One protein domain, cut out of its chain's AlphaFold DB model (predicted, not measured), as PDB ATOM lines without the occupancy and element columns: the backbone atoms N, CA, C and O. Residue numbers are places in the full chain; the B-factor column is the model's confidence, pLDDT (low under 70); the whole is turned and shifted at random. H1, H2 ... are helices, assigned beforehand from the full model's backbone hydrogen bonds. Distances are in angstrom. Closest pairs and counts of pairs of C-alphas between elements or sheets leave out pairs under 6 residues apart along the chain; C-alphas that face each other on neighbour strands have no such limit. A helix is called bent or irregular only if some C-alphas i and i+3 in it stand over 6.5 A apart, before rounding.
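What this domain is: This is residues 8 to 169 of the 171 residues of an uncharacterized protein of Acinetobacter ursingii (UniProt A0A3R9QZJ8). One long helix, H3, makes a beam along one side, and H1, H4 and the short H5 pack on it one after another, H1 and H4 side by side and crossing it steeply. H2 folds back from H1 near the beginning of H3; H6 reaches from H4 away from H3, H7 lies beyond H4, and residues 145 to 150 stick out. The printed part has 162 residues with seven named helices, H1 to H7 in order, and no named strand: all helix. It is compact, with a radius of gyration of the C-alphas of 17.6 A and spans of 54 by 46 by 27 A.

Where its parts are: H3, residues 37 to 68, runs 46.7 A from C-alpha 37 at (-58.974, -26.264, 20.632) to C-alpha 68 at (-14.637, -16.161, 10.085). Before it come H1, residues 8 to 18, and H2, residues 21 to 34, 20.5 A long. H2 is only just irregular: C-alphas 22 and 25 are 6.6 A apart. H4 is residues 87 to 97, H5 116 to 119, H6 121 to 132 and H7 158 to 167, ending at C-alpha 167 at (-35.570, -44.596, 21.499).

How they stand to each other: With residues 50 to 54 alone, H3 touches the hub, H4, about perpendicular at 77 degrees; the closest C-alphas, of Phe 54 and Ala 90, are 5.8 A apart. H4 touches H1 at a shallow tilt of 19 degrees, opposite ways, with C-alphas 14 and 88 closest at 5.2 A. H6 and H7 are near each other. Every O i to N i+4 pair is within hydrogen-bond range in H3, H6 and H7, against 6 of 7 in H1, 8 of 10 in H2 and 4 of 7 in H4; H5 is too short for such a pair.

The domain as a whole: The C-alphas farthest apart, of Val 33 and Asn 148, are 54.0 A apart. The printed part has no cut. The links H3 to H4, H4 to H5 and H6 to H7 are long. Confidence is under 70 at residues 8, 69 to 81, 144, 146 to 148 and 168 to 169.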
ATOM      1  N   LYS A   8     -45.092 -34.601  17.258       66.44
ATOM      2  CA  LYS A   8     -46.301 -34.665  16.423       66.44
ATOM      3  C   LYS A   8     -46.656 -33.309  15.800       66.44
ATOM      4  O   LYS A   8     -46.969 -33.250  14.613       66.44
ATOM      5  N   ASN A   9     -46.550 -32.227  16.567       80.31
ATOM      6  CA  ASN A   9     -46.839 -30.870  16.097       80.31
ATOM      7  C   ASN A   9     -45.787 -30.401  15.088       80.31
ATOM      8  O   ASN A   9     -46.120 -29.790  14.077       80.31
ATOM      9  N   SER A  10     -44.527 -30.789  15.291       82.69
ATOM     10  CA  SER A  10     -43.426 -30.443  14.388       82.69
ATOM     11  C   SER A  10     -43.625 -30.930  12.938       82.69
ATOM     12  O   SER A  10     -43.217 -30.247  12.000       82.69
ATOM     13  N   ASN A  11     -44.281 -32.081  12.726       86.62
ATOM     14  CA  ASN A  11     -44.633 -32.603  11.394       86.62
ATOM     15  C   ASN A  11     -45.662 -31.716  10.691       86.62
ATOM     16  O   ASN A  11     -45.536 -31.407   9.506       86.62
ATOM     17  N   ILE A  12     -46.681 -31.287  11.435       88.25
ATOM     18  CA  ILE A  12     -47.738 -30.415  10.922       88.25
ATOM     19  C   ILE A  12     -47.149 -29.056  10.526       88.25
ATOM     20  O   ILE A  12     -47.447 -28.543   9.446       88.25
ATOM     21  N   LEU A  13     -46.289 -28.499  11.380       89.69
ATOM     22  CA  LEU A  13     -45.670 -27.194  11.164       89.69
ATOM     23  C   LEU A  13     -44.648 -27.208  10.025       89.69
ATOM     24  O   LEU A  13     -44.621 -26.270   9.232       89.69
ATOM     25  N   GLU A  14     -43.861 -28.277   9.879       91.69
ATOM     26  CA  GLU A  14     -42.998 -28.455   8.706       91.69
ATOM     27  C   GLU A  14     -43.827 -28.485   7.415       91.69
ATOM     28  O   GLU A  14     -43.531 -27.753   6.469       91.69
ATOM     29  N   ARG A  15     -44.906 -29.280   7.386       90.44
ATOM     30  CA  ARG A  15     -45.775 -29.388   6.209       90.44
ATOM     31  C   ARG A  15     -46.380 -28.038   5.825       90.44
ATOM     32  O   ARG A  15     -46.423 -27.706   4.645       90.44
ATOM     33  N   LEU A  16     -46.815 -27.245   6.805       90.56
ATOM     34  CA  LEU A  16     -47.295 -25.877   6.579       90.56
ATOM     35  C   LEU A  16     -46.195 -24.943   6.056       90.56
ATOM     36  O   LEU A  16     -46.462 -24.132   5.170       90.56
ATOM     37  N   ALA A  17     -44.973 -25.052   6.584       90.69
ATOM     38  CA  ALA A  17     -43.841 -24.228   6.168       90.69
ATOM     39  C   ALA A  17     -43.447 -24.478   4.703       90.69
ATOM     40  O   ALA A  17     -43.190 -23.526   3.964       90.69
ATOM     41  N   LEU A  18     -43.441 -25.747   4.282       91.25
ATOM     42  CA  LEU A  18     -43.063 -26.164   2.928       91.25
ATOM     43  C   LEU A  18     -44.192 -26.014   1.899       91.25
ATOM     44  O   LEU A  18     -43.918 -25.934   0.704       91.25
ATOM     45  N   ALA A  19     -45.454 -25.962   2.334       91.69
ATOM     46  CA  ALA A  19     -46.587 -25.843   1.422       91.69
ATOM     47  C   ALA A  19     -46.570 -24.510   0.640       91.69
ATOM     48  O   ALA A  19     -46.256 -23.457   1.223       91.69
ATOM     49  N   PRO A  20     -46.984 -24.516  -0.644       92.44
ATOM     50  CA  PRO A  20     -47.251 -23.299  -1.403       92.44
ATOM     51  C   PRO A  20     -48.259 -22.401  -0.686       92.44
ATOM     52  O   PRO A  20     -49.177 -22.881  -0.022       92.44
ATOM     53  N   PHE A  21     -48.127 -21.083  -0.851       87.44
ATOM     54  CA  PHE A  21     -48.980 -20.116  -0.150       87.44
ATOM     55  C   PHE A  21     -50.482 -20.377  -0.361       87.44
ATOM     56  O   PHE A  21     -51.249 -20.318   0.598       87.44
ATOM     57  N   ALA A  22     -50.878 -20.727  -1.588       88.75
ATOM     58  CA  ALA A  22     -52.265 -21.028  -1.944       88.75
ATOM     59  C   ALA A  22     -52.845 -22.235  -1.181       88.75
ATOM     60  O   ALA A  22     -54.038 -22.256  -0.884       88.75
ATOM     61  N   ASP A  23     -52.006 -23.203  -0.803       92.31
ATOM     62  CA  ASP A  23     -52.441 -24.437  -0.143       92.31
ATOM     63  C   ASP A  23     -52.465 -24.307   1.383       92.31
ATOM     64  O   ASP A  23     -53.204 -25.025   2.062       92.31
ATOM     65  N   ARG A  24     -51.696 -23.366   1.947       91.12
ATOM     66  CA  ARG A  24     -51.597 -23.168   3.404       91.12
ATOM     67  C   ARG A  24     -52.948 -22.883   4.043       91.12
ATOM     68  O   ARG A  24     -53.207 -23.383   5.133       91.12
ATOM     69  N   GLN A  25     -53.811 -22.117   3.373       89.12
ATOM     70  CA  GLN A  25     -55.149 -21.817   3.884       89.12
ATOM     71  C   GLN A  25     -56.002 -23.086   4.005       89.12
ATOM     72  O   GLN A  25     -56.629 -23.294   5.041       89.12
ATOM     73  N   ASN A  26     -55.974 -23.954   2.993       91.62
ATOM     74  CA  ASN A  26     -56.716 -25.216   3.008       91.62
ATOM     75  C   ASN A  26     -56.176 -26.164   4.087       91.62
ATOM     76  O   ASN A  26     -56.950 -26.756   4.836       91.62
ATOM     77  N   ILE A  27     -54.849 -26.262   4.225       90.31
ATOM     78  CA  ILE A  27     -54.220 -27.071   5.280       90.31
ATOM     79  C   ILE A  27     -54.607 -26.534   6.664       90.31
ATOM     80  O   ILE A  27     -54.965 -27.316   7.541       90.31
ATOM     81  N   ALA A  28     -54.573 -25.215   6.866       89.12
ATOM     82  CA  ALA A  28     -54.965 -24.597   8.129       89.12
ATOM     83  C   ALA A  28     -56.444 -24.853   8.458       89.12
ATOM     84  O   ALA A  28     -56.762 -25.192   9.593       89.12
ATOM     85  N   GLN A  29     -57.338 -24.753   7.471       91.31
ATOM     86  CA  GLN A  29     -58.753 -25.089   7.645       91.31
ATOM     87  C   GLN A  29     -58.948 -26.556   8.026       91.31
ATOM     88  O   GLN A  29     -59.716 -26.843   8.938       91.31
ATOM     89  N   GLN A  30     -58.220 -27.472   7.388       90.81
ATOM     90  CA  GLN A  30     -58.290 -28.890   7.724       90.81
ATOM     91  C   GLN A  30     -57.829 -29.154   9.165       90.81
ATOM     92  O   GLN A  30     -58.468 -29.912   9.886       90.81
ATOM     93  N   LEU A  31     -56.782 -28.468   9.633       90.00
ATOM     94  CA  LEU A  31     -56.329 -28.581  11.023       90.00
ATOM     95  C   LEU A  31     -57.391 -28.121  12.030       90.00
ATOM     96  O   LEU A  31     -57.488 -28.713  13.100       90.00
ATOM     97  N   LEU A  32     -58.197 -27.106  11.692       89.94
ATOM     98  CA  LEU A  32     -59.317 -26.667  12.535       89.94
ATOM     99  C   LEU A  32     -60.429 -27.720  12.639       89.94
ATOM    100  O   LEU A  32     -61.174 -27.714  13.615       89.94
ATOM    101  N   VAL A  33     -60.562 -28.583  11.630       93.44
ATOM    102  CA  VAL A  33     -61.542 -29.678  11.607       93.44
ATOM    103  C   VAL A  33     -61.004 -30.910  12.340       93.44
ATOM    104  O   VAL A  33     -61.741 -31.545  13.089       93.44
ATOM    105  N   ASP A  34     -59.725 -31.231  12.145       91.19
ATOM    106  CA  ASP A  34     -59.117 -32.486  12.605       91.19
ATOM    107  C   ASP A  34     -58.667 -32.464  14.074       91.19
ATOM    108  O   ASP A  34     -58.352 -33.514  14.644       91.19
ATOM    109  N   HIS A  35     -58.591 -31.284  14.691       88.81
ATOM    110  CA  HIS A  35     -58.007 -31.108  16.017       88.81
ATOM    111  C   HIS A  35     -58.881 -30.280  16.954       88.81
ATOM    112  O   HIS A  35     -59.602 -29.371  16.548       88.81
ATOM    113  N   ASP A  36     -58.784 -30.590  18.247       90.81
ATOM    114  CA  ASP A  36     -59.442 -29.815  19.290       90.81
ATOM    115  C   ASP A  36     -58.751 -28.466  19.541       90.81
ATOM    116  O   ASP A  36     -57.635 -28.180  19.094       90.81
ATOM    117  N   LYS A  37     -59.444 -27.609  20.294       91.38
ATOM    118  CA  LYS A  37     -58.974 -26.264  20.632       91.38
ATOM    119  C   LYS A  37     -57.621 -26.276  21.347       91.38
ATOM    120  O   LYS A  37     -56.789 -25.414  21.070       91.38
ATOM    121  N   ASP A  38     -57.401 -27.224  22.251       89.31
ATOM    122  CA  ASP A  38     -56.175 -27.287  23.048       89.31
ATOM    123  C   ASP A  38     -54.972 -27.646  22.167       89.31
ATOM    124  O   ASP A  38     -53.930 -26.993  22.242       89.31
ATOM    125  N   THR A  39     -55.137 -28.592  21.241       85.69
ATOM    126  CA  THR A  39     -54.129 -28.937  20.231       85.69
ATOM    127  C   THR A  39     -53.800 -27.741  19.339       85.69
ATOM    128  O   THR A  39     -52.631 -27.480  19.058       85.69
ATOM    129  N   LEU A  40     -54.808 -26.971  18.918       89.38
ATOM    130  CA  LEU A  40     -54.602 -25.773  18.099       89.38
ATOM    131  C   LEU A  40     -53.841 -24.671  18.853       89.38
ATOM    132  O   LEU A  40     -52.962 -24.029  18.278       89.38
ATOM    133  N   ILE A  41     -54.126 -24.472  20.145       89.81
ATOM    134  CA  ILE A  41     -53.378 -23.538  21.003       89.81
ATOM    135  C   ILE A  41     -51.914 -23.973  21.129       89.81
ATOM    136  O   ILE A  41     -51.009 -23.137  21.033       89.81
ATOM    137  N   LEU A  42     -51.668 -25.274  21.310       88.19
ATOM    138  CA  LEU A  42     -50.312 -25.820  21.341       88.19
ATOM    139  C   LEU A  42     -49.588 -25.602  20.010       88.19
ATOM    140  O   LEU A  42     -48.450 -25.151  20.025       88.19
ATOM    141  N   LEU A  43     -50.249 -25.820  18.867       88.62
ATOM    142  CA  LEU A  43     -49.662 -25.565  17.547       88.62
ATOM    143  C   LEU A  43     -49.242 -24.098  17.371       88.62
ATOM    144  O   LEU A  43     -48.146 -23.835  16.885       88.62
ATOM    145  N   ILE A  44     -50.076 -23.140  17.789       89.50
ATOM    146  CA  ILE A  44     -49.735 -21.707  17.725       89.50
ATOM    147  C   ILE A  44     -48.531 -21.395  18.619       89.50
ATOM    148  O   ILE A  44     -47.630 -20.655  18.222       89.50
ATOM    149  N   THR A  45     -48.504 -21.973  19.818       90.44
ATOM    150  CA  THR A  45     -47.407 -21.776  20.770       90.44
ATOM    151  C   THR A  45     -46.099 -22.354  20.223       90.44
ATOM    152  O   THR A  45     -45.067 -21.686  20.267       90.44
ATOM    153  N   ASP A  46     -46.156 -23.545  19.622       89.25
ATOM    154  CA  ASP A  46     -45.015 -24.200  18.982       89.25
ATOM    155  C   ASP A  46     -44.492 -23.388  17.786       89.25
ATOM    156  O   ASP A  46     -43.283 -23.293  17.605       89.25
ATOM    157  N   VAL A  47     -45.359 -22.737  16.997       91.12
ATOM    158  CA  VAL A  47     -44.924 -21.849  15.899       91.12
ATOM    159  C   VAL A  47     -44.077 -20.691  16.414       91.12
ATOM    160  O   VAL A  47     -43.026 -20.406  15.841       91.12
ATOM    161  N   ILE A  48     -44.520 -20.021  17.482       91.56
ATOM    162  CA  ILE A  48     -43.790 -18.886  18.067       91.56
ATOM    163  C   ILE A  48     -42.434 -19.357  18.597       91.56
ATOM    164  O   ILE A  48     -41.410 -18.719  18.361       91.56
ATOM    165  N   GLU A  49     -42.417 -20.501  19.272       90.50
ATOM    166  CA  GLU A  49     -41.197 -21.090  19.809       90.50
ATOM    167  C   GLU A  49     -40.207 -21.479  18.695       90.50
ATOM    168  O   GLU A  49     -39.022 -21.159  18.780       90.50
ATOM    169  N   ILE A  50     -40.678 -22.095  17.604       91.62
ATOM    170  CA  ILE A  50     -39.846 -22.417  16.431       91.62
ATOM    171  C   ILE A  50     -39.324 -21.148  15.771       91.62
ATOM    172  O   ILE A  50     -38.153 -21.099  15.399       91.62
ATOM    173  N   ALA A  51     -40.158 -20.114  15.644       92.44
ATOM    174  CA  ALA A  51     -39.740 -18.838  15.078       92.44
ATOM    175  C   ALA A  51     -38.604 -18.217  15.899       92.44
ATOM    176  O   ALA A  51     -37.587 -17.836  15.326       92.44
ATOM    177  N   ASN A  52     -38.720 -18.210  17.230       92.31
ATOM    178  CA  ASN A  52     -37.664 -17.716  18.114       92.31
ATOM    179  C   ASN A  52     -36.360 -18.514  17.956       92.31
ATOM    180  O   ASN A  52     -35.285 -17.923  17.873       92.31
ATOM    181  N   ARG A  53     -36.444 -19.848  17.862       90.56
ATOM    182  CA  ARG A  53     -35.279 -20.727  17.643       90.56
ATOM    183  C   ARG A  53     -34.613 -20.481  16.297       90.56
ATOM    184  O   ARG A  53     -33.393 -20.393  16.226       90.56
ATOM    185  N   PHE A  54     -35.411 -20.358  15.242       94.19
ATOM    186  CA  PHE A  54     -34.928 -20.027  13.908       94.19
ATOM    187  C   PHE A  54     -34.230 -18.661  13.900       94.19
ATOM    188  O   PHE A  54     -33.122 -18.547  13.388       94.19
ATOM    189  N   SER A  55     -34.825 -17.640  14.526       92.12
ATOM    190  CA  SER A  55     -34.210 -16.315  14.643       92.12
ATOM    191  C   SER A  55     -32.893 -16.336  15.421       92.12
ATOM    192  O   SER A  55     -31.942 -15.685  14.995       92.12
ATOM    193  N   ALA A  56     -32.811 -17.097  16.517       89.50
ATOM    194  CA  ALA A  56     -31.567 -17.276  17.266       89.50
ATOM    195  C   ALA A  56     -30.476 -17.930  16.404       89.50
ATOM    196  O   ALA A  56     -29.366 -17.411  16.328       89.50
ATOM    197  N   ALA A  57     -30.814 -18.994  15.669       91.00
ATOM    198  CA  ALA A  57     -29.872 -19.663  14.777       91.00
ATOM    199  C   ALA A  57     -29.383 -18.750  13.644       91.00
ATOM    200  O   ALA A  57     -28.214 -18.806  13.269       91.00
ATOM    201  N   CYS A  58     -30.260 -17.902  13.096       91.00
ATOM    202  CA  CYS A  58     -29.875 -16.907  12.096       91.00
ATOM    203  C   CYS A  58     -28.867 -15.898  12.653       91.00
ATOM    204  O   CYS A  58     -27.924 -15.545  11.949       91.00
ATOM    205  N   LEU A  59     -29.046 -15.448  13.898       86.75
ATOM    206  CA  LEU A  59     -28.100 -14.540  14.542       86.75
ATOM    207  C   LEU A  59     -26.745 -15.219  14.768       86.75
ATOM    208  O   LEU A  59     -25.724 -14.671  14.367       86.75
ATOM    209  N   ASP A  60     -26.746 -16.442  15.301       84.50
ATOM    210  CA  ASP A  60     -25.526 -17.236  15.488       84.50
ATOM    211  C   ASP A  60     -24.788 -17.467  14.157       84.50
ATOM    212  O   ASP A  60     -23.561 -17.370  14.095       84.50
ATOM    213  N   ALA A  61     -25.523 -17.745  13.073       85.81
ATOM    214  CA  ALA A  61     -24.943 -17.893  11.741       85.81
ATOM    215  C   ALA A  61     -24.281 -16.590  11.270       85.81
ATOM    216  O   ALA A  61     -23.161 -16.624  10.765       85.81
ATOM    217  N   VAL A  62     -24.938 -15.442  11.466       82.94
ATOM    218  CA  VAL A  62     -24.377 -14.124  11.129       82.94
ATOM    219  C   VAL A  62     -23.111 -13.838  11.939       82.94
ATOM    220  O   VAL A  62     -22.105 -13.440  11.355       82.94
ATOM    221  N   ASP A  63     -23.122 -14.089  13.248       80.75
ATOM    222  CA  ASP A  63     -21.961 -13.870  14.115       80.75
ATOM    223  C   ASP A  63     -20.773 -14.744  13.693       80.75
ATOM    224  O   ASP A  63     -19.658 -14.244  13.520       80.75
ATOM    225  N   MET A  64     -21.007 -16.037  13.441       77.31
ATOM    226  CA  MET A  64     -19.982 -16.943  12.913       77.31
ATOM    227  C   MET A  64     -19.453 -16.462  11.558       77.31
ATOM    228  O   MET A  64     -18.244 -16.491  11.320       77.31
ATOM    229  N   HIS A  65     -20.333 -15.962  10.688       75.69
ATOM    230  CA  HIS A  65     -19.938 -15.414   9.396       75.69
ATOM    231  C   HIS A  65     -19.018 -14.206   9.516       75.69
ATOM    232  O   HIS A  65     -17.982 -14.176   8.845       75.69
ATOM    233  N   ILE A  66     -19.374 -13.247  10.374       74.00
ATOM    234  CA  ILE A  66     -18.578 -12.045  10.632       74.00
ATOM    235  C   ILE A  66     -17.217 -12.426  11.216       74.00
ATOM    236  O   ILE A  66     -16.200 -11.893  10.783       74.00
ATOM    237  N   LEU A  67     -17.177 -13.362  12.169       71.69
ATOM    238  CA  LEU A  67     -15.934 -13.785  12.819       71.69
ATOM    239  C   LEU A  67     -14.968 -14.481  11.855       71.69
ATOM    240  O   LEU A  67     -13.772 -14.200  11.884       71.69
ATOM    241  N   ILE A  68     -15.473 -15.377  11.004       71.56
ATOM    242  CA  ILE A  68     -14.637 -16.161  10.085       71.56
ATOM    243  C   ILE A  68     -14.165 -15.311   8.895       71.56
ATOM    244  O   ILE A  68     -13.068 -15.530   8.391       71.56
ATOM    245  N   ASN A  69     -14.966 -14.336   8.450       68.38
ATOM    246  CA  ASN A  69     -14.757 -13.642   7.172       68.38
ATOM    247  C   ASN A  69     -14.731 -12.111   7.303       68.38
ATOM    248  O   ASN A  69     -15.154 -11.399   6.392       68.38
ATOM    249  N   SER A  70     -14.267 -11.596   8.445       64.75
ATOM    250  CA  SER A  70     -14.289 -10.163   8.798       64.75
ATOM    251  C   SER A  70     -13.652  -9.204   7.772       64.75
ATOM    252  O   SER A  70     -13.870  -7.996   7.846       64.75
ATOM    253  N   ASP A  71     -12.893  -9.721   6.805       68.00
ATOM    254  CA  ASP A  71     -12.188  -9.000   5.746       68.00
ATOM    255  C   ASP A  71     -12.876  -9.053   4.362       68.00
ATOM    256  O   ASP A  71     -12.373  -8.458   3.405       68.00
ATOM    257  N   ARG A  72     -14.029  -9.728   4.227       66.06
ATOM    258  CA  ARG A  72     -14.728  -9.933   2.943       66.06
ATOM    259  C   ARG A  72     -16.100  -9.253   2.877       66.06
ATOM    260  O   ARG A  72     -16.876  -9.239   3.831       66.06
ATOM    261  N   HIS A  73     -16.427  -8.713   1.700       65.62
ATOM    262  CA  HIS A  73     -17.716  -8.064   1.436       65.62
ATOM    263  C   HIS A  73     -18.859  -9.104   1.352       65.62
ATOM    264  O   HIS A  73     -18.657 -10.130   0.697       65.62
ATOM    265  N   PRO A  74     -20.062  -8.846   1.915       62.94
ATOM    266  CA  PRO A  74     -21.223  -9.755   1.886       62.94
ATOM    267  C   PRO A  74     -21.589 -10.348   0.518       62.94
ATOM    268  O   PRO A  74     -21.983 -11.503   0.422       62.94
ATOM    269  N   ASP A  75     -21.404  -9.588  -0.558       65.88
ATOM    270  CA  ASP A  75     -21.764 -10.035  -1.914       65.88
ATOM    271  C   ASP A  75     -20.693 -10.911  -2.591       65.88
ATOM    272  O   ASP A  75     -20.890 -11.388  -3.705       65.88
ATOM    273  N   SER A  76     -19.540 -11.116  -1.944       65.06
ATOM    274  CA  SER A  76     -18.452 -11.960  -2.469       65.06
ATOM    275  C   SER A  76     -18.610 -13.446  -2.124       65.06
ATOM    276  O   SER A  76     -17.776 -14.264  -2.520       65.06
ATOM    277  N   TYR A  77     -19.670 -13.804  -1.395       64.75
ATOM    278  CA  TYR A  77     -19.901 -15.162  -0.916       64.75
ATOM    279  C   TYR A  77     -20.769 -15.979  -1.871       64.75
ATOM    280  O   TYR A  77     -21.794 -15.520  -2.377       64.75
ATOM    281  N   ASN A  78     -20.402 -17.247  -2.037       67.25
ATOM    282  CA  ASN A  78     -21.311 -18.252  -2.556       67.25
ATOM    283  C   ASN A  78     -22.155 -18.783  -1.390       67.25
ATOM    284  O   ASN A  78     -21.718 -19.647  -0.634       67.25
ATOM    285  N   PHE A  79     -23.369 -18.257  -1.232       64.12
ATOM    286  CA  PHE A  79     -24.289 -18.662  -0.161       64.12
ATOM    287  C   PHE A  79     -24.645 -20.157  -0.179       64.12
ATOM    288  O   PHE A  79     -25.116 -20.673   0.829       64.12
ATOM    289  N   ASN A  80     -24.402 -20.858  -1.292       64.06
ATOM    290  CA  ASN A  80     -24.617 -22.303  -1.391       64.06
ATOM    291  C   ASN A  80     -23.618 -23.121  -0.562       64.06
ATOM    292  O   ASN A  80     -23.907 -24.271  -0.245       64.06
ATOM    293  N   ASP A  81     -22.474 -22.540  -0.199       64.69
ATOM    294  CA  ASP A  81     -21.445 -23.222   0.594       64.69
ATOM    295  C   ASP A  81     -21.705 -23.076   2.107       64.69
ATOM    296  O   ASP A  81     -20.926 -23.548   2.933       64.69
ATOM    297  N   LEU A  82     -22.793 -22.394   2.486       72.00
ATOM    298  CA  LEU A  82     -23.100 -22.050   3.866       72.00
ATOM    299  C   LEU A  82     -24.191 -22.950   4.428       72.00
ATOM    300  O   LEU A  82     -25.253 -23.140   3.836       72.00
ATOM    301  N   ASN A  83     -23.949 -23.455   5.636       77.06
ATOM    302  CA  ASN A  83     -24.930 -24.218   6.390       77.06
ATOM    303  C   ASN A  83     -26.003 -23.274   6.965       77.06
ATOM    304  O   ASN A  83     -25.946 -22.897   8.133       77.06
ATOM    305  N   LEU A  84     -26.939 -22.822   6.128       87.50
ATOM    306  CA  LEU A  84     -27.905 -21.790   6.505       87.50
ATOM    307  C   LEU A  84     -29.099 -22.362   7.291       87.50
ATOM    308  O   LEU A  84     -29.698 -23.360   6.875       87.50
ATOM    309  N   PRO A  85     -29.513 -21.704   8.389       92.69
ATOM    310  CA  PRO A  85     -30.771 -22.006   9.055       92.69
ATOM    311  C   PRO A  85     -31.972 -21.840   8.118       92.69
ATOM    312  O   PRO A  85     -32.016 -20.943   7.276       92.69
ATOM    313  N   SER A  86     -33.006 -22.648   8.328       93.00
ATOM    314  CA  SER A  86     -34.307 -22.483   7.680       93.00
ATOM    315  C   SER A  86     -35.439 -22.721   8.673       93.00
ATOM    316  O   SER A  86     -35.296 -23.475   9.637       93.00
ATOM    317  N   PHE A  87     -36.596 -22.099   8.441       92.75
ATOM    318  CA  PHE A  87     -37.755 -22.306   9.311       92.75
ATOM    319  C   PHE A  87     -38.265 -23.758   9.249       92.75
ATOM    320  O   PHE A  87     -38.591 -24.342  10.277       92.75
ATOM    321  N   SER A  88     -38.277 -24.377   8.062       92.81
ATOM    322  CA  SER A  88     -38.608 -25.802   7.909       92.81
ATOM    323  C   SER A  88     -37.591 -26.703   8.613       92.81
ATOM    324  O   SER A  88     -37.990 -27.650   9.289       92.81
ATOM    325  N   GLY A  89     -36.298 -26.383   8.526       93.31
ATOM    326  CA  GLY A  89     -35.254 -27.059   9.288       93.31
ATOM    327  C   GLY A  89     -35.470 -26.929  10.795       93.31
ATOM    328  O   GLY A  89     -35.408 -27.927  11.496       93.31
ATOM    329  N   ALA A  90     -35.849 -25.753  11.301       93.38
ATOM    330  CA  ALA A  90     -36.197 -25.571  12.713       93.38
ATOM    331  C   ALA A  90     -37.424 -26.405  13.141       93.38
ATOM    332  O   ALA A  90     -37.425 -26.988  14.229       93.38
ATOM    333  N   CYS A  91     -38.444 -26.532  12.278       92.56
ATOM    334  CA  CYS A  91     -39.560 -27.456  12.503       92.56
ATOM    335  C   CYS A  91     -39.070 -28.908  12.606       92.56
ATOM    336  O   CYS A  91     -39.429 -29.608  13.550       92.56
ATOM    337  N   ARG A  92     -38.236 -29.370  11.666       92.19
ATOM    338  CA  ARG A  92     -37.672 -30.733  11.674       92.19
ATOM    339  C   ARG A  92     -36.803 -30.979  12.907       92.19
ATOM    340  O   ARG A  92     -36.979 -31.980  13.600       92.19
ATOM    341  N   GLY A  93     -35.925 -30.032  13.218       92.56
ATOM    342  CA  GLY A  93     -34.975 -30.055  14.324       92.56
ATOM    343  C   GLY A  93     -35.609 -30.330  15.681       92.56
ATOM    344  O   GLY A  93     -35.044 -31.055  16.503       92.56
ATOM    345  N   ALA A  94     -36.820 -29.812  15.905       90.62
ATOM    346  CA  ALA A  94     -37.561 -30.009  17.147       90.62
ATOM    347  C   ALA A  94     -37.809 -31.494  17.488       90.62
ATOM    348  O   ALA A  94     -37.904 -31.845  18.663       90.62
ATOM    349  N   ARG A  95     -37.855 -32.386  16.486       88.44
ATOM    350  CA  ARG A  95     -38.067 -33.839  16.663       88.44
ATOM    351  C   ARG A  95     -36.921 -34.526  17.385       88.44
ATOM    352  O   ARG A  95     -37.133 -35.529  18.062       88.44
ATOM    353  N   PHE A  96     -35.714 -34.002  17.214       90.31
ATOM    354  CA  PHE A  96     -34.490 -34.620  17.709       90.31
ATOM    355  C   PHE A  96     -34.183 -34.236  19.154       90.31
ATOM    356  O   PHE A  96     -33.379 -34.887  19.804       90.31
ATOM    357  N   LEU A  97     -34.850 -33.215  19.694       89.44
ATOM    358  CA  LEU A  97     -34.609 -32.744  21.059       89.44
ATOM    359  C   LEU A  97     -35.201 -33.687  22.120       89.44
ATOM    360  O   LEU A  97     -34.824 -33.637  23.292       89.44
ATOM    361  N   LYS A  98     -36.126 -34.571  21.723       84.56
ATOM    362  CA  LYS A  98     -36.739 -35.538  22.637       84.56
ATOM    363  C   LYS A  98     -35.656 -36.463  23.203       84.56
ATOM    364  O   LYS A  98     -34.884 -37.055  22.460       84.56
ATOM    365  N   HIS A  99     -35.642 -36.624  24.526       85.50
ATOM    366  CA  HIS A  99     -34.697 -37.482  25.259       85.50
ATOM    367  C   HIS A  99     -33.225 -37.037  25.239       85.50
ATOM    368  O   HIS A  99     -32.361 -37.802  25.673       85.50
ATOM    369  N   VAL A 100     -32.927 -35.809  24.802       91.31
ATOM    370  CA  VAL A 100     -31.565 -35.269  24.830       91.31
ATOM    371  C   VAL A 100     -31.423 -34.183  25.892       91.31
ATOM    372  O   VAL A 100     -32.212 -33.248  25.965       91.31
ATOM    373  N   ASP A 101     -30.380 -34.292  26.716       92.56
ATOM    374  CA  ASP A 101     -29.941 -33.208  27.590       92.56
ATOM    375  C   ASP A 101     -29.081 -32.225  26.786       92.56
ATOM    376  O   ASP A 101     -27.894 -32.457  26.530       92.56
ATOM    377  N   GLU A 102     -29.696 -31.116  26.380       92.00
ATOM    378  CA  GLU A 102     -29.067 -30.072  25.566       92.00
ATOM    379  C   GLU A 102     -27.858 -29.405  26.250       92.00
ATOM    380  O   GLU A 102     -26.969 -28.880  25.578       92.00
ATOM    381  N   ASN A 103     -27.752 -29.462  27.583       91.44
ATOM    382  CA  ASN A 103     -26.599 -28.906  28.306       91.44
ATOM    383  C   ASN A 103     -25.344 -29.774  28.171       91.44
ATOM    384  O   ASN A 103     -24.249 -29.377  28.570       91.44
ATOM    385  N   LYS A 104     -25.504 -30.990  27.647       92.75
ATOM    386  CA  LYS A 104     -24.448 -31.991  27.515       92.75
ATOM    387  C   LYS A 104     -23.921 -32.128  26.092       92.75
ATOM    388  O   LYS A 104     -23.027 -32.950  25.884       92.75
ATOM    389  N   VAL A 105     -24.436 -31.364  25.135       93.62
ATOM    390  CA  VAL A 105     -23.996 -31.385  23.733       93.62
ATOM    391  C   VAL A 105     -23.212 -30.116  23.374       93.62
ATOM    392  O   VAL A 105     -23.237 -29.133  24.117       93.62
ATOM    393  N   CYS A 106     -22.480 -30.136  22.255       91.88
ATOM    394  CA  CYS A 106     -21.690 -28.982  21.814       91.88
ATOM    395  C   CYS A 106     -22.577 -27.784  21.422       91.88
ATOM    396  O   CYS A 106     -23.790 -27.911  21.229       91.88
ATOM    397  N   LYS A 107     -21.976 -26.592  21.314       89.38
ATOM    398  CA  LYS A 107     -22.716 -25.340  21.060       89.38
ATOM    399  C   LYS A 107     -23.400 -25.278  19.695       89.38
ATOM    400  O   LYS A 107     -24.445 -24.659  19.612       89.38
ATOM    401  N   GLY A 108     -22.866 -25.954  18.678       89.44
ATOM    402  CA  GLY A 108     -23.460 -26.022  17.334       89.44
ATOM    403  C   GLY A 108     -24.246 -27.307  17.046       89.44
ATOM    404  O   GLY A 108     -24.435 -27.655  15.886       89.44
ATOM    405  N   CYS A 109     -24.620 -28.080  18.071       93.00
ATOM    406  CA  CYS A 109     -25.124 -29.439  17.880       93.00
ATOM    407  C   CYS A 109     -26.518 -29.489  17.236       93.00
ATOM    408  O   CYS A 109     -27.441 -28.843  17.719       93.00
ATOM    409  N   ALA A 110     -26.721 -30.409  16.286       94.19
ATOM    410  CA  ALA A 110     -28.040 -30.743  15.731       94.19
ATOM    411  C   ALA A 110     -29.082 -31.199  16.769       94.19
ATOM    412  O   ALA A 110     -30.273 -31.228  16.485       94.19
ATOM    413  N   TYR A 111     -28.638 -31.521  17.983       94.25
ATOM    414  CA  TYR A 111     -29.462 -31.904  19.126       94.25
ATOM    415  C   TYR A 111     -29.575 -30.803  20.192       94.25
ATOM    416  O   TYR A 111     -29.838 -31.093  21.358       94.25
ATOM    417  N   ARG A 112     -29.320 -29.547  19.818       92.69
ATOM    418  CA  ARG A 112     -29.470 -28.376  20.680       92.69
ATOM    419  C   ARG A 112     -30.363 -27.354  20.000       92.69
ATOM    420  O   ARG A 112     -30.078 -26.924  18.883       92.69
ATOM    421  N   SER A 113     -31.419 -26.969  20.697       90.12
ATOM    422  CA  SER A 113     -32.425 -26.030  20.235       90.12
ATOM    423  C   SER A 113     -31.804 -24.691  19.843       90.12
ATOM    424  O   SER A 113     -30.956 -24.157  20.558       90.12
ATOM    425  N   GLY A 114     -32.240 -24.148  18.705       89.12
ATOM    426  CA  GLY A 114     -31.849 -22.812  18.243       89.12
ATOM    427  C   GLY A 114     -30.432 -22.706  17.682       89.12
ATOM    428  O   GLY A 114     -29.990 -21.607  17.380       89.12
ATOM    429  N   THR A 115     -29.721 -23.822  17.513       92.19
ATOM    430  CA  THR A 115     -28.410 -23.816  16.855       92.19
ATOM    431  C   THR A 115     -28.542 -23.904  15.339       92.19
ATOM    432  O   THR A 115     -29.528 -24.430  14.812       92.19
ATOM    433  N   VAL A 116     -27.504 -23.474  14.620       91.94
ATOM    434  CA  VAL A 116     -27.404 -23.661  13.163       91.94
ATOM    435  C   VAL A 116     -27.549 -25.139  12.779       91.94
ATOM    436  O   VAL A 116     -28.326 -25.476  11.890       91.94
ATOM    437  N   GLY A 117     -26.896 -26.048  13.512       92.38
ATOM    438  CA  GLY A 117     -26.991 -27.488  13.253       92.38
ATOM    439  C   GLY A 117     -28.399 -28.062  13.446       92.38
ATOM    440  O   GLY A 117     -28.768 -29.005  12.755       92.38
ATOM    441  N   ASN A 118     -29.199 -27.518  14.370       93.94
ATOM    442  CA  ASN A 118     -30.573 -27.978  14.622       93.94
ATOM    443  C   ASN A 118     -31.611 -27.318  13.702       93.94
ATOM    444  O   ASN A 118     -32.774 -27.701  13.720       93.94
ATOM    445  N   THR A 119     -31.219 -26.326  12.906       94.81
ATOM    446  CA  THR A 119     -32.144 -25.547  12.065       94.81
ATOM    447  C   THR A 119     -31.781 -25.568  10.581       94.81
ATOM    448  O   THR A 119     -32.574 -25.109   9.759       94.81
ATOM    449  N   SER A 120     -30.626 -26.119  10.209       93.19
ATOM    450  CA  SER A 120     -30.232 -26.308   8.815       93.19
ATOM    451  C   SER A 120     -30.707 -27.647   8.257       93.19
ATOM    452  O   SER A 120     -30.502 -28.696   8.865       93.19
ATOM    453  N   SER A 121     -31.262 -27.624   7.044       89.94
ATOM    454  CA  SER A 121     -31.636 -28.845   6.327       89.94
ATOM    455  C   SER A 121     -30.436 -29.750   6.054       89.94
ATOM    456  O   SER A 121     -30.556 -30.945   6.264       89.94
ATOM    457  N   ALA A 122     -29.274 -29.206   5.674       88.94
ATOM    458  CA  ALA A 122     -28.120 -30.026   5.290       88.94
ATOM    459  C   ALA A 122     -27.631 -30.916   6.447       88.94
ATOM    460  O   ALA A 122     -27.426 -32.115   6.279       88.94
ATOM    461  N   THR A 123     -27.513 -30.343   7.650       91.69
ATOM    462  CA  THR A 123     -27.137 -31.107   8.849       91.69
ATOM    463  C   THR A 123     -28.217 -32.108   9.256       91.69
ATOM    464  O   THR A 123     -27.901 -33.207   9.707       91.69
ATOM    465  N   LEU A 124     -29.494 -31.742   9.121       93.81
ATOM    466  CA  LEU A 124     -30.597 -32.629   9.486       93.81
ATOM    467  C   LEU A 124     -30.774 -33.784   8.489       93.81
ATOM    468  O   LEU A 124     -31.102 -34.884   8.921       93.81
ATOM    469  N   ASP A 125     -30.502 -33.569   7.202       92.88
ATOM    470  CA  ASP A 125     -30.503 -34.614   6.173       92.88
ATOM    471  C   ASP A 125     -29.400 -35.645   6.453       92.88
ATOM    472  O   ASP A 125     -29.668 -36.845   6.475       92.88
ATOM    473  N   GLU A 126     -28.179 -35.193   6.772       92.31
ATOM    474  CA  GLU A 126     -27.084 -36.081   7.188       92.31
ATOM    475  C   GLU A 126     -27.444 -36.866   8.457       92.31
ATOM    476  O   GLU A 126     -27.169 -38.066   8.568       92.31
ATOM    477  N   LEU A 127     -28.068 -36.200   9.430       93.88
ATOM    478  CA  LEU A 127     -28.497 -36.831  10.670       93.88
ATOM    479  C   LEU A 127     -29.535 -37.932  10.418       93.88
ATOM    480  O   LEU A 127     -29.426 -39.024  10.983       93.88
ATOM    481  N   GLU A 128     -30.543 -37.646   9.599       93.88
ATOM    482  CA  GLU A 128     -31.584 -38.602   9.223       93.88
ATOM    483  C   GLU A 128     -31.001 -39.774   8.436       93.88
ATOM    484  O   GLU A 128     -31.295 -40.918   8.779       93.88
ATOM    485  N   GLU A 129     -30.092 -39.520   7.491       94.88
ATOM    486  CA  GLU A 129     -29.351 -40.569   6.791       94.88
ATOM    487  C   GLU A 129     -28.574 -41.447   7.788       94.88
ATOM    488  O   GLU A 129     -28.620 -42.680   7.730       94.88
ATOM    489  N   CYS A 130     -27.886 -40.842   8.759       94.00
ATOM    490  CA  CYS A 130     -27.172 -41.599   9.784       94.00
ATOM    491  C   CYS A 130     -28.109 -42.467  10.629       94.00
ATOM    492  O   CYS A 130     -27.741 -43.582  11.005       94.00
ATOM    493  N   LEU A 131     -29.314 -41.985  10.936       93.38
ATOM    494  CA  LEU A 131     -30.328 -42.767  11.643       93.38
ATOM    495  C   LEU A 131     -30.877 -43.908  10.774       93.38
ATOM    496  O   LEU A 131     -31.015 -45.021  11.274       93.38
ATOM    497  N   GLU A 132     -31.181 -43.643   9.505       94.25
ATOM    498  CA  GLU A 132     -31.752 -44.617   8.566       94.25
ATOM    499  C   GLU A 132     -30.776 -45.761   8.282       94.25
ATOM    500  O   GLU A 132     -31.127 -46.937   8.383       94.25
ATOM    501  N   PHE A 133     -29.519 -45.426   8.002       94.88
ATOM    502  CA  PHE A 133     -28.496 -46.397   7.619       94.88
ATOM    503  C   PHE A 133     -27.637 -46.878   8.793       94.88
ATOM    504  O   PHE A 133     -26.619 -47.534   8.573       94.88
ATOM    505  N   SER A 134     -28.026 -46.566  10.036       91.00
ATOM    506  CA  SER A 134     -27.286 -46.944  11.254       91.00
ATOM    507  C   SER A 134     -25.800 -46.546  11.212       91.00
ATOM    508  O   SER A 134     -24.924 -47.287  11.666       91.00
ATOM    509  N   LYS A 135     -25.500 -45.377  10.635       91.94
ATOM    510  CA  LYS A 135     -24.145 -44.809  10.580       91.94
ATOM    511  C   LYS A 135     -23.886 -43.956  11.821       91.94
ATOM    512  O   LYS A 135     -24.799 -43.403  12.423       91.94
ATOM    513  N   VAL A 136     -22.617 -43.805  12.192       89.75
ATOM    514  CA  VAL A 136     -22.233 -42.893  13.275       89.75
ATOM    515  C   VAL A 136     -22.350 -41.451  12.787       89.75
ATOM    516  O   VAL A 136     -21.628 -41.058  11.874       89.75
ATOM    517  N   PHE A 137     -23.200 -40.662  13.442       92.31
ATOM    518  CA  PHE A 137     -23.187 -39.209  13.298       92.31
ATOM    519  C   PHE A 137     -22.063 -38.625  14.167       92.31
ATOM    520  O   PHE A 137     -22.063 -38.793  15.395       92.31
ATOM    521  N   TYR A 138     -21.071 -37.987  13.546       90.56
ATOM    522  CA  TYR A 138     -19.876 -37.490  14.233       90.56
ATOM    523  C   TYR A 138     -20.077 -36.085  14.812       90.56
ATOM    524  O   TYR A 138     -20.957 -35.329  14.417       90.56
ATOM    525  N   CYS A 139     -19.280 -35.734  15.821       89.38
ATOM    526  CA  CYS A 139     -19.312 -34.407  16.422       89.38
ATOM    527  C   CYS A 139     -18.466 -33.417  15.610       89.38
ATOM    528  O   CYS A 139     -17.245 -33.553  15.565       89.38
ATOM    529  N   HIS A 140     -19.101 -32.381  15.055       77.19
ATOM    530  CA  HIS A 140     -18.411 -31.350  14.269       77.19
ATOM    531  C   HIS A 140     -17.443 -30.483  15.090       77.19
ATOM    532  O   HIS A 140     -16.459 -30.001  14.555       77.19
ATOM    533  N   GLU A 141     -17.634 -30.356  16.409       81.69
ATOM    534  CA  GLU A 141     -16.675 -29.657  17.291       81.69
ATOM    535  C   GLU A 141     -15.328 -30.398  17.400       81.69
ATOM    536  O   GLU A 141     -14.332 -29.824  17.820       81.69
ATOM    537  N   SER A 142     -15.287 -31.685  17.035       71.19
ATOM    538  CA  SER A 142     -14.050 -32.477  17.007       71.19
ATOM    539  C   SER A 142     -13.312 -32.403  15.662       71.19
ATOM    540  O   SER A 142     -12.307 -33.091  15.502       71.19
ATOM    541  N   ILE A 143     -13.815 -31.625  14.696       72.38
ATOM    542  CA  ILE A 143     -13.195 -31.427  13.383       72.38
ATOM    543  C   ILE A 143     -12.411 -30.115  13.430       72.38
ATOM    544  O   ILE A 143     -12.995 -29.040  13.499       72.38
ATOM    545  N   GLU A 144     -11.081 -30.210  13.423       68.06
ATOM    546  CA  GLU A 144     -10.192 -29.036  13.413       68.06
ATOM    547  C   GLU A 144      -9.919 -28.525  11.986       68.06
ATOM    548  O   GLU A 144      -9.686 -27.334  11.797       68.06
ATOM    549  N   ASP A 145      -9.968 -29.415  10.987       70.25
ATOM    550  CA  ASP A 145      -9.727 -29.111   9.572       70.25
ATOM    551  C   ASP A 145     -10.599 -30.008   8.677       70.25
ATOM    552  O   ASP A 145     -10.418 -31.228   8.621       70.25
ATOM    553  N   GLU A 146     -11.555 -29.402   7.970       67.38
ATOM    554  CA  GLU A 146     -12.458 -30.105   7.049       67.38
ATOM    555  C   GLU A 146     -11.743 -30.655   5.805       67.38
ATOM    556  O   GLU A 146     -12.205 -31.625   5.202       67.38
ATOM    557  N   SER A 147     -10.596 -30.085   5.428       67.81
ATOM    558  CA  SER A 147      -9.835 -30.515   4.250       67.81
ATOM    559  C   SER A 147      -8.994 -31.772   4.501       67.81
ATOM    560  O   SER A 147      -8.567 -32.431   3.550       67.81
ATOM    561  N   ASN A 148      -8.788 -32.145   5.771       68.38
ATOM    562  CA  ASN A 148      -7.964 -33.286   6.164       68.38
ATOM    563  C   ASN A 148      -8.545 -34.039   7.373       68.38
ATOM    564  O   ASN A 148      -7.920 -34.184   8.427       68.38
ATOM    565  N   ILE A 149      -9.776 -34.527   7.212       77.38
ATOM    566  CA  ILE A 149     -10.501 -35.241   8.264       77.38
ATOM    567  C   ILE A 149      -9.920 -36.648   8.474       77.38
ATOM    568  O   ILE A 149     -10.186 -37.584   7.715       77.38
ATOM    569  N   ASP A 150      -9.206 -36.832   9.581       78.62
ATOM    570  CA  ASP A 150      -8.854 -38.154  10.096       78.62
ATOM    571  C   ASP A 150     -10.047 -38.765  10.848       78.62
ATOM    572  O   ASP A 150     -10.273 -38.504  12.034       78.62
ATOM    573  N   LYS A 151     -10.811 -39.622  10.155       74.56
ATOM    574  CA  LYS A 151     -11.990 -40.305  10.719       74.56
ATOM    575  C   LYS A 151     -11.688 -41.093  11.998       74.56
ATOM    576  O   LYS A 151     -12.593 -41.277  12.804       74.56
ATOM    577  N   SER A 152     -10.443 -41.532  12.215       77.25
ATOM    578  CA  SER A 152     -10.060 -42.274  13.425       77.25
ATOM    579  C   SER A 152     -10.026 -41.407  14.691       77.25
ATOM    580  O   SER A 152     -10.084 -41.935  15.800       77.25
ATOM    581  N   LYS A 153      -9.974 -40.078  14.533       78.56
ATOM    582  CA  LYS A 153      -9.968 -39.101  15.631       78.56
ATOM    583  C   LYS A 153     -11.341 -38.497  15.907       78.56
ATOM    584  O   LYS A 153     -11.520 -37.824  16.924       78.56
ATOM    585  N   LEU A 154     -12.315 -38.746  15.031       84.19
ATOM    586  CA  LEU A 154     -13.665 -38.235  15.203       84.19
ATOM    587  C   LEU A 154     -14.371 -38.938  16.354       84.19
ATOM    588  O   LEU A 154     -14.328 -40.158  16.514       84.19
ATOM    589  N   ARG A 155     -15.078 -38.144  17.150       87.94
ATOM    590  CA  ARG A 155     -15.912 -38.642  18.240       87.94
ATOM    591  C   ARG A 155     -17.359 -38.713  17.780       87.94
ATOM    592  O   ARG A 155     -17.833 -37.820  17.080       87.94
ATOM    593  N   ALA A 156     -18.070 -39.751  18.208       89.19
ATOM    594  CA  ALA A 156     -19.510 -39.830  18.004       89.19
ATOM    595  C   ALA A 156     -20.214 -38.639  18.677       89.19
ATOM    596  O   ALA A 156     -19.840 -38.208  19.773       89.19
ATOM    597  N   CYS A 157     -21.249 -38.112  18.029       94.19
ATOM    598  CA  CYS A 157     -22.046 -37.024  18.571       94.19
ATOM    599  C   CYS A 157     -22.770 -37.468  19.852       94.19
ATOM    600  O   CYS A 157     -23.522 -38.444  19.874       94.19
ATOM    601  N   ARG A 158     -22.583 -36.713  20.942       94.75
ATOM    602  CA  ARG A 158     -23.217 -37.012  22.235       94.75
ATOM    603  C   ARG A 158     -24.738 -36.855  22.208       94.75
ATOM    604  O   ARG A 158     -25.423 -37.550  22.952       94.75
ATOM    605  N   GLY A 159     -25.263 -35.955  21.374       94.69
ATOM    606  CA  GLY A 159     -26.703 -35.825  21.149       94.69
ATOM    607  C   GLY A 159     -27.271 -37.061  20.454       94.69
ATOM    608  O   GLY A 159     -28.220 -37.659  20.946       94.69
ATOM    609  N   TYR A 160     -26.591 -37.520  19.401       94.62
ATOM    610  CA  TYR A 160     -26.949 -38.733  18.663       94.62
ATOM    611  C   TYR A 160     -26.971 -39.972  19.562       94.62
ATOM    612  O   TYR A 160     -27.952 -40.709  19.588       94.62
ATOM    613  N   ALA A 161     -25.933 -40.154  20.383       93.31
ATOM    614  CA  ALA A 161     -25.869 -41.258  21.336       93.31
ATOM    615  C   ALA A 161     -27.013 -41.230  22.370       93.31
ATOM    616  O   ALA A 161     -27.581 -42.273  22.695       93.31
ATOM    617  N   GLN A 162     -27.371 -40.046  22.885       94.06
ATOM    618  CA  GLN A 162     -28.509 -39.893  23.801       94.06
ATOM    619  C   GLN A 162     -29.838 -40.213  23.113       94.06
ATOM    620  O   GLN A 162     -30.655 -40.933  23.680       94.06
ATOM    621  N   HIS A 163     -30.026 -39.725  21.888       92.50
ATOM    622  CA  HIS A 163     -31.233 -39.951  21.099       92.50
ATOM    623  C   HIS A 163     -31.464 -41.431  20.796       92.50
ATOM    624  O   HIS A 163     -32.571 -41.927  20.993       92.50
ATOM    625  N   LEU A 164     -30.419 -42.156  20.381       91.56
ATOM    626  CA  LEU A 164     -30.499 -43.605  20.172       91.56
ATOM    627  C   LEU A 164     -30.912 -44.332  21.454       91.56
ATOM    628  O   LEU A 164     -31.873 -45.094  21.439       91.56
ATOM    629  N   LYS A 165     -30.262 -44.021  22.582       88.94
ATOM    630  CA  LYS A 165     -30.603 -44.612  23.883       88.94
ATOM    631  C   LYS A 165     -32.036 -44.284  24.322       88.94
ATOM    632  O   LYS A 165     -32.703 -45.117  24.921       88.94
ATOM    633  N   GLY A 166     -32.510 -43.071  24.045       83.50
ATOM    634  CA  GLY A 166     -33.870 -42.643  24.368       83.50
ATOM    635  C   GLY A 166     -34.942 -43.405  23.588       83.50
ATOM    636  O   GLY A 166     -35.994 -43.697  24.145       83.50
ATOM    637  N   ARG A 167     -34.664 -43.782  22.331       73.69
ATOM    638  CA  ARG A 167     -35.570 -44.596  21.499       73.69
ATOM    639  C   ARG A 167     -35.752 -46.027  22.007       73.69
ATOM    640  O   ARG A 167     -36.750 -46.656  21.674       73.69
ATOM    641  N   GLU A 168     -34.807 -46.540  22.787       69.75
ATOM    642  CA  GLU A 168     -34.868 -47.890  23.362       69.75
ATOM    643  C   GLU A 168     -35.762 -47.971  24.612       69.75
ATOM    644  O   GLU A 168     -36.047 -49.070  25.086       69.75
ATOM    645  N   ILE A 169     -36.213 -46.834  25.156       60.06
ATOM    646  CA  ILE A 169     -37.094 -46.775  26.328       60.06
ATOM    647  C   ILE A 169     -38.555 -46.761  25.836       60.06
ATOM    648  O   ILE A 169     -38.943 -45.787  25.188       60.06
TER     649      ILE A 169